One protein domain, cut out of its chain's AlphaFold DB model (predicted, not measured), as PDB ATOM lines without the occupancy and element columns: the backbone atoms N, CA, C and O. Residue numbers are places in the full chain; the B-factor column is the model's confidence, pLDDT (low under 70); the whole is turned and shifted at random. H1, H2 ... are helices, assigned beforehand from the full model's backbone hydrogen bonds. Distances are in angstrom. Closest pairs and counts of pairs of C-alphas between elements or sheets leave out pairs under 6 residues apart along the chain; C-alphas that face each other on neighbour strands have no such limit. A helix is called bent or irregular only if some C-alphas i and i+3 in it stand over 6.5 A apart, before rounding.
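What this domain is: This is residues 56 to 115 of the 134 residues of an uncharacterized protein of Streptomyces thermoautotrophicus (UniProt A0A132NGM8). Two helices lie side by side and run the same way, the short H1 next to the longer H2, and the unnamed stretch of residues 65 to 89 makes a wide loop round the side of H1 away from H2 to join the end of H1 to the beginning of H2. Beyond the last residue of H2, residues 110 to 115, of which 111 to 115 belong to the small helix H3, stick out free at one end. The printed part has 60 residues with three named helices, in the order H1, H2, H3, and no named strand; its class is all helix. It is only just loose, close to compact, with a radius of gyration of the C-alphas of 12.6 A, and its outline is flat, spanning 40 by 25 by 12 A.

Where its parts are: H1 is residues 56 to 64, 12.2 A from first to last C-alpha, beginning with C-alpha 56 at (-18.677, -13.683, 12.077). H2 is residues 90 to 106, 24.6 A long, beginning with C-alpha 90 at (-19.693, -6.807, 9.654). H2 is irregular, but only just: C-alphas 92 and 95 are 6.9 A apart. H3 is residues 111 to 115, 6.8 A long, ending with C-alpha 115 at (-19.473, -39.132, -1.942).

How they stand to each other: H1 and H2 touch, and their closest C-alphas, those of Trp 64 and Gly 100, are 4.7 A apart. They run the same way at a shallow tilt of 19 degrees. H3 is apart from H1 and from H2. In H1 every O i to N i+4 pair is within hydrogen-bond range, against 10 of 13 in H2 and 0 of 1 in H3, where 0 of 2 O i to N i+3 pairs are within range.

The domain as a whole: The two C-alphas farthest apart, those of Phe 88 and Asp 112, are 40.5 A apart. The printed part has no cut. The link from H1 to H2, 25 residues, is long; that from H2 to H3, 4 residues, is tight. The mean pLDDT of the printed part is 72.5, and residues 66 to 78 and 108 to 115 are under 70.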
ATOM      1  N   ALA A  56     -19.496 -13.689  13.282       86.38
ATOM      2  CA  ALA A  56     -18.677 -13.683  12.077       86.38
ATOM      3  C   ALA A  56     -18.409 -15.088  11.540       86.38
ATOM      4  O   ALA A  56     -18.547 -15.304  10.339       86.38
ATOM      5  N   ALA A  57     -18.064 -16.028  12.423       84.12
ATOM      6  CA  ALA A  57     -17.887 -17.429  12.058       84.12
ATOM      7  C   ALA A  57     -19.173 -18.002  11.451       84.12
ATOM      8  O   ALA A  57     -19.127 -18.592  10.378       84.12
ATOM      9  N   TRP A  58     -20.322 -17.734  12.078       85.94
ATOM     10  CA  TRP A  58     -21.631 -18.105  11.547       85.94
ATOM     11  C   TRP A  58     -21.922 -17.452  10.186       85.94
ATOM     12  O   TRP A  58     -22.273 -18.141   9.241       85.94
ATOM     13  N   TYR A  59     -21.710 -16.140  10.043       85.00
ATOM     14  CA  TYR A  59     -21.989 -15.398   8.806       85.00
ATOM     15  C   TYR A  59     -21.118 -15.839   7.620       85.00
ATOM     16  O   TYR A  59     -21.584 -15.857   6.479       85.00
ATOM     17  N   VAL A  60     -19.845 -16.160   7.868       84.31
ATOM     18  CA  VAL A  60     -18.951 -16.701   6.837       84.31
ATOM     19  C   VAL A  60     -19.303 -18.157   6.553       84.31
ATOM     20  O   VAL A  60     -19.437 -18.498   5.385       84.31
ATOM     21  N   GLY A  61     -19.523 -18.979   7.582       79.81
ATOM     22  CA  GLY A  61     -19.945 -20.372   7.428       79.81
ATOM     23  C   GLY A  61     -21.205 -20.498   6.575       79.81
ATOM     24  O   GLY A  61     -21.183 -21.196   5.573       79.81
ATOM     25  N   ASP A  62     -22.244 -19.719   6.876       80.12
ATOM     26  CA  ASP A  62     -23.499 -19.679   6.110       80.12
ATOM     27  C   ASP A  62     -23.299 -19.269   4.642       80.12
ATOM     28  O   ASP A  62     -23.985 -19.751   3.746       80.12
ATOM     29  N   ALA A  63     -22.333 -18.393   4.358       80.81
ATOM     30  CA  ALA A  63     -22.031 -17.976   2.991       80.81
ATOM     31  C   ALA A  63     -21.189 -18.991   2.201       80.81
ATOM     32  O   ALA A  63     -21.149 -18.915   0.970       80.81
ATOM     33  N   TRP A  64     -20.494 -19.879   2.908       79.12
ATOM     34  CA  TRP A  64     -19.635 -20.926   2.362       79.12
ATOM     35  C   TRP A  64     -20.262 -22.317   2.479       79.12
ATOM     36  O   TRP A  64     -19.636 -23.280   2.056       79.12
ATOM     37  N   ASP A  65     -21.494 -22.424   2.969       72.44
ATOM     38  CA  ASP A  65     -22.246 -23.670   3.043       72.44
ATOM     39  C   ASP A  65     -22.803 -24.052   1.652       72.44
ATOM     40  O   ASP A  65     -23.654 -23.324   1.118       72.44
ATOM     41  N   PRO A  66     -22.339 -25.159   1.038       62.75
ATOM     42  CA  PRO A  66     -22.805 -25.597  -0.280       62.75
ATOM     43  C   PRO A  66     -24.263 -26.082  -0.268       62.75
ATOM     44  O   PRO A  66     -24.930 -26.055  -1.304       62.75
ATOM     45  N   HIS A  67     -24.790 -26.493   0.889       64.12
ATOM     46  CA  HIS A  67     -26.117 -27.107   1.013       64.12
ATOM     47  C   HIS A  67     -27.232 -26.092   1.325       64.12
ATOM     48  O   HIS A  67     -28.397 -26.460   1.495       64.12
ATOM     49  N   GLY A  68     -26.898 -24.798   1.331       54.81
ATOM     50  CA  GLY A  68     -27.830 -23.700   1.564       54.81
ATOM     51  C   GLY A  68     -27.858 -23.229   3.019       54.81
ATOM     52  O   GLY A  68     -27.162 -23.768   3.878       54.81
ATOM     53  N   PRO A  69     -28.650 -22.185   3.320       51.47
ATOM     54  CA  PRO A  69     -28.645 -21.594   4.646       51.47
ATOM     55  C   PRO A  69     -29.167 -22.619   5.653       51.47
ATOM     56  O   PRO A  69     -30.353 -22.958   5.594       51.47
ATOM     57  N   ARG A  70     -28.293 -23.019   6.595       56.84
ATOM     58  CA  ARG A  70     -28.522 -23.836   7.815       56.84
ATOM     59  C   ARG A  70     -27.994 -25.277   7.830       56.84
ATOM     60  O   ARG A  70     -28.131 -25.899   8.876       56.84
ATOM     61  N   TYR A  71     -27.351 -25.806   6.790       53.69
ATOM     62  CA  TYR A  71     -26.844 -27.190   6.852       53.69
ATOM     63  C   TYR A  71     -25.673 -27.346   7.842       53.69
ATOM     64  O   TYR A  71     -25.589 -28.315   8.593       53.69
ATOM     65  N   HIS A  72     -24.831 -26.318   7.971       60.44
ATOM     66  CA  HIS A  72     -23.776 -26.228   8.990       60.44
ATOM     67  C   HIS A  72     -24.275 -26.238  10.454       60.44
ATOM     68  O   HIS A  72     -23.454 -26.383  11.366       60.44
ATOM     69  N   LEU A  73     -25.586 -26.088  10.701       55.47
ATOM     70  CA  LEU A  73     -26.189 -26.150  12.041       55.47
ATOM     71  C   LEU A  73     -26.484 -27.589  12.505       55.47
ATOM     72  O   LEU A  73     -26.607 -27.805  13.710       55.47
ATOM     73  N   ASP A  74     -26.533 -28.564  11.590       52.69
ATOM     74  CA  ASP A  74     -26.989 -29.939  11.867       52.69
ATOM     75  C   ASP A  74     -25.864 -30.922  12.265       52.69
ATOM     76  O   ASP A  74     -26.104 -32.120  12.399       52.69
ATOM     77  N   GLY A  75     -24.637 -30.451  12.523       52.38
ATOM     78  CA  GLY A  75     -23.566 -31.342  13.005       52.38
ATOM     79  C   GLY A  75     -22.130 -30.823  12.929       52.38
ATOM     80  O   GLY A  75     -21.234 -31.439  13.499       52.38
ATOM     81  N   HIS A  76     -21.885 -29.673  12.292       55.66
ATOM     82  CA  HIS A  76     -20.525 -29.177  12.015       55.66
ATOM     83  C   HIS A  76     -20.008 -28.092  12.983       55.66
ATOM     84  O   HIS A  76     -19.030 -27.405  12.698       55.66
ATOM     85  N   GLY A  77     -20.623 -27.950  14.163       62.78
ATOM     86  CA  GLY A  77     -20.041 -27.195  15.285       62.78
ATOM     87  C   GLY A  77     -20.176 -25.668  15.234       62.78
ATOM     88  O   GLY A  77     -19.606 -24.982  16.086       62.78
ATOM     89  N   ILE A  78     -20.944 -25.107  14.294       68.25
ATOM     90  CA  ILE A  78     -21.217 -23.664  14.235       68.25
ATOM     91  C   ILE A  78     -22.562 -23.375  14.908       68.25
ATOM     92  O   ILE A  78     -23.597 -23.904  14.521       68.25
ATOM     93  N   SER A  79     -22.562 -22.517  15.932       71.25
ATOM     94  CA  SER A  79     -23.797 -22.105  16.613       71.25
ATOM     95  C   SER A  79     -24.601 -21.109  15.773       71.25
ATOM     96  O   SER A  79     -24.029 -20.168  15.227       71.25
ATOM     97  N   ASP A  80     -25.929 -21.256  15.744       77.06
ATOM     98  CA  ASP A  80     -26.820 -20.289  15.093       77.06
ATOM     99  C   ASP A  80     -26.743 -18.918  15.785       77.06
ATOM    100  O   ASP A  80     -27.026 -18.774  16.979       77.06
ATOM    101  N   MET A  81     -26.352 -17.899  15.019       80.56
ATOM    102  CA  MET A  81     -26.217 -16.513  15.477       80.56
ATOM    103  C   MET A  81     -27.169 -15.558  14.744       80.56
ATOM    104  O   MET A  81     -27.023 -14.338  14.859       80.56
ATOM    105  N   SER A  82     -28.181 -16.072  14.038       78.06
ATOM    106  CA  SER A  82     -29.156 -15.279  13.269       78.06
ATOM    107  C   SER A  82     -29.908 -14.231  14.105       78.06
ATOM    108  O   SER A  82     -30.250 -13.154  13.609       78.06
ATOM    109  N   HIS A  83     -30.119 -14.506  15.395       77.50
ATOM    110  CA  HIS A  83     -30.776 -13.604  16.349       77.50
ATOM    111  C   HIS A  83     -29.850 -12.534  16.954       77.50
ATOM    112  O   HIS A  83     -30.320 -11.635  17.659       77.50
ATOM    113  N   VAL A  84     -28.537 -12.615  16.723       78.12
ATOM    114  CA  VAL A  84     -27.555 -11.683  17.289       78.12
ATOM    115  C   VAL A  84     -27.436 -10.445  16.387       78.12
ATOM    116  O   VAL A  84     -27.342 -10.570  15.164       78.12
ATOM    117  N   PRO A  85     -27.438  -9.222  16.954       79.81
ATOM    118  CA  PRO A  85     -27.280  -8.008  16.165       79.81
ATOM    119  C   PRO A  85     -25.921  -7.979  15.465       79.81
ATOM    120  O   PRO A  85     -24.897  -8.346  16.043       79.81
ATOM    121  N   ARG A  86     -25.921  -7.481  14.226       81.69
ATOM    122  CA  ARG A  86     -24.721  -7.426  13.389       81.69
ATOM    123  C   ARG A  86     -23.655  -6.532  14.041       81.69
ATOM    124  O   ARG A  86     -23.976  -5.398  14.414       81.69
ATOM    125  N   PRO A  87     -22.401  -6.992  14.165       86.31
ATOM    126  CA  PRO A  87     -21.323  -6.175  14.716       86.31
ATOM    127  C   PRO A  87     -20.973  -5.033  13.760       86.31
ATOM    128  O   PRO A  87     -21.033  -5.221  12.559       86.31
ATOM    129  N   PHE A  88     -20.568  -3.856  14.243       86.06
ATOM    130  CA  PHE A  88     -20.364  -2.672  13.381       86.06
ATOM    131  C   PHE A  88     -19.384  -2.890  12.209       86.06
ATOM    132  O   PHE A  88     -19.505  -2.247  11.171       86.06
ATOM    133  N   TRP A  89     -18.431  -3.808  12.369       84.25
ATOM    134  CA  TRP A  89     -17.427  -4.180  11.374       84.25
ATOM    135  C   TRP A  89     -17.888  -5.293  10.420       84.25
ATOM    136  O   TRP A  89     -17.130  -5.677   9.532       84.25
ATOM    137  N   TRP A  90     -19.127  -5.783  10.539       85.31
ATOM    138  CA  TRP A  90     -19.693  -6.807   9.654       85.31
ATOM    139  C   TRP A  90     -19.526  -6.517   8.151       85.31
ATOM    140  O   TRP A  90     -19.303  -7.479   7.414       85.31
ATOM    141  N   PRO A  91     -19.569  -5.256   7.650       88.44
ATOM    142  CA  PRO A  91     -19.394  -5.001   6.221       88.44
ATOM    143  C   PRO A  91     -18.015  -5.425   5.705       88.44
ATOM    144  O   PRO A  91     -17.885  -5.754   4.530       88.44
ATOM    145  N   LEU A  92     -16.997  -5.485   6.570       88.31
ATOM    146  CA  LEU A  92     -15.654  -5.945   6.204       88.31
ATOM    147  C   LEU A  92     -15.617  -7.439   5.856       88.31
ATOM    148  O   LEU A  92     -14.742  -7.872   5.117       88.31
ATOM    149  N   LEU A  93     -16.578  -8.223   6.352       87.19
ATOM    150  CA  LEU A  93     -16.714  -9.645   6.023       87.19
ATOM    151  C   LEU A  93     -17.507  -9.887   4.740       87.19
ATOM    152  O   LEU A  93     -17.547 -11.009   4.233       87.19
ATOM    153  N   TRP A  94     -18.176  -8.862   4.212       87.12
ATOM    154  CA  TRP A  94     -19.012  -9.007   3.030       87.12
ATOM    155  C   TRP A  94     -18.253  -9.515   1.794       87.12
ATOM    156  O   TRP A  94     -18.793 -10.412   1.150       87.12
ATOM    157  N   PRO A  95     -17.018  -9.064   1.485       88.00
ATOM    158  CA  PRO A  95     -16.247  -9.604   0.363       88.00
ATOM    159  C   PRO A  95     -15.980 -11.110   0.487       88.00
ATOM    160  O   PRO A  95     -16.129 -11.834  -0.490       88.00
ATOM    161  N   LEU A  96     -15.660 -11.595   1.693       85.94
ATOM    162  CA  LEU A  96     -15.430 -13.021   1.958       85.94
ATOM    163  C   LEU A  96     -16.707 -13.845   1.765       85.94
ATOM    164  O   LEU A  96     -16.682 -14.906   1.147       85.94
ATOM    165  N   ALA A  97     -17.838 -13.339   2.257       85.06
ATOM    166  CA  ALA A  97     -19.133 -13.986   2.080       85.06
ATOM    167  C   ALA A  97     -19.624 -13.928   0.619       85.06
ATOM    168  O   ALA A  97     -20.297 -14.837   0.139       85.06
ATOM    169  N   ALA A  98     -19.317 -12.849  -0.105       84.06
ATOM    170  CA  ALA A  98     -19.621 -12.725  -1.527       84.06
ATOM    171  C   ALA A  98     -18.789 -13.702  -2.363       84.06
ATOM    172  O   ALA A  98     -19.334 -14.312  -3.280       84.06
ATOM    173  N   LEU A  99     -17.513 -13.889  -2.013       86.38
ATOM    174  CA  LEU A  99     -16.637 -14.863  -2.655       86.38
ATOM    175  C   LEU A  99     -17.152 -16.293  -2.465       86.38
ATOM    176  O   LEU A  99     -17.289 -16.991  -3.459       86.38
ATOM    177  N   GLY A 100     -17.512 -16.700  -1.242       82.69
ATOM    178  CA  GLY A 100     -18.066 -18.039  -0.986       82.69
ATOM    179  C   GLY A 100     -19.306 -18.330  -1.834       82.69
ATOM    180  O   GLY A 100     -19.352 -19.307  -2.576       82.69
ATOM    181  N   ARG A 101     -20.268 -17.397  -1.854       82.31
ATOM    182  CA  ARG A 101     -21.468 -17.510  -2.702       82.31
ATOM    183  C   ARG A 101     -21.162 -17.512  -4.200       82.31
ATOM    184  O   ARG A 101     -21.884 -18.142  -4.969       82.31
ATOM    185  N   TRP A 102     -20.137 -16.777  -4.629       84.56
ATOM    186  CA  TRP A 102     -19.694 -16.775  -6.021       84.56
ATOM    187  C   TRP A 102     -19.066 -18.118  -6.400       84.56
ATOM    188  O   TRP A 102     -19.437 -18.673  -7.432       84.56
ATOM    189  N   VAL A 103     -18.190 -18.666  -5.552       82.69
ATOM    190  CA  VAL A 103     -17.574 -19.988  -5.738       82.69
ATOM    191  C   VAL A 103     -18.659 -21.050  -5.863       82.69
ATOM    192  O   VAL A 103     -18.675 -21.753  -6.862       82.69
ATOM    193  N   HIS A 104     -19.647 -21.076  -4.968       74.38
ATOM    194  CA  HIS A 104     -20.763 -22.029  -5.056       74.38
ATOM    195  C   HIS A 104     -21.581 -21.907  -6.339       74.38
ATOM    196  O   HIS A 104     -22.035 -22.897  -6.905       74.38
ATOM    197  N   ARG A 105     -21.761 -20.681  -6.838       74.81
ATOM    198  CA  ARG A 105     -22.512 -20.446  -8.075       74.81
ATOM    199  C   ARG A 105     -21.747 -20.864  -9.332       74.81
ATOM    200  O   ARG A 105     -22.380 -21.230 -10.320       74.81
ATOM    201  N   HIS A 106     -20.422 -20.734  -9.331       79.69
ATOM    202  CA  HIS A 106     -19.588 -20.889 -10.530       79.69
ATOM    203  C   HIS A 106     -18.750 -22.170 -10.552       79.69
ATOM    204  O   HIS A 106     -18.371 -22.622 -11.629       79.69
ATOM    205  N   CYS A 107     -18.524 -22.770  -9.390       71.00
ATOM    206  CA  CYS A 107     -17.860 -24.045  -9.180       71.00
ATOM    207  C   CYS A 107     -18.773 -24.927  -8.313       71.00
ATOM    208  O   CYS A 107     -18.421 -25.195  -7.165       71.00
ATOM    209  N   PRO A 108     -19.960 -25.334  -8.806       63.69
ATOM    210  CA  PRO A 108     -20.770 -26.300  -8.081       63.69
ATOM    211  C   PRO A 108     -19.930 -27.566  -7.915       63.69
ATOM    212  O   PRO A 108     -19.506 -28.159  -8.911       63.69
ATOM    213  N   GLU A 109     -19.638 -27.933  -6.668       59.12
ATOM    214  CA  GLU A 109     -19.015 -29.215  -6.360       59.12
ATOM    215  C   GLU A 109     -19.854 -30.295  -7.048       59.12
ATOM    216  O   GLU A 109     -21.077 -30.359  -6.879       59.12
ATOM    217  N   ARG A 110     -19.223 -31.084  -7.928       50.28
ATOM    218  CA  ARG A 110     -19.901 -32.236  -8.517       50.28
ATOM    219  C   ARG A 110     -20.281 -33.145  -7.346       50.28
ATOM    220  O   ARG A 110     -19.381 -33.508  -6.589       50.28
ATOM    221  N   PRO A 111     -21.561 -33.529  -7.200       51.50
ATOM    222  CA  PRO A 111     -21.987 -34.414  -6.114       51.50
ATOM    223  C   PRO A 111     -21.188 -35.730  -6.092       51.50
ATOM    224  O   PRO A 111     -21.007 -36.323  -5.036       51.50
ATOM    225  N   ASP A 112     -20.626 -36.118  -7.237       48.19
ATOM    226  CA  ASP A 112     -19.872 -37.354  -7.438       48.19
ATOM    227  C   ASP A 112     -18.465 -37.366  -6.796       48.19
ATOM    228  O   ASP A 112     -17.868 -38.433  -6.668       48.19
ATOM    229  N   GLU A 113     -17.899 -36.217  -6.393       42.88
ATOM    230  CA  GLU A 113     -16.536 -36.157  -5.818       42.88
ATOM    231  C   GLU A 113     -16.510 -36.128  -4.278       42.88
ATOM    232  O   GLU A 113     -15.522 -36.561  -3.683       42.88
ATOM    233  N   LEU A 114     -17.592 -35.695  -3.618       44.62
ATOM    234  CA  LEU A 114     -17.696 -35.710  -2.150       44.62
ATOM    235  C   LEU A 114     -18.190 -37.051  -1.593       44.62
ATOM    236  O   LEU A 114     -17.741 -37.447  -0.517       44.62
ATOM    237  N   ASP A 115     -19.012 -37.791  -2.343       42.19
ATOM    238  CA  ASP A 115     -19.473 -39.132  -1.942       42.19
ATOM    239  C   ASP A 115     -18.328 -40.172  -1.951       42.19
ATOM    240  O   ASP A 115     -18.356 -41.171  -1.235       42.19
TER     241      ASP A 115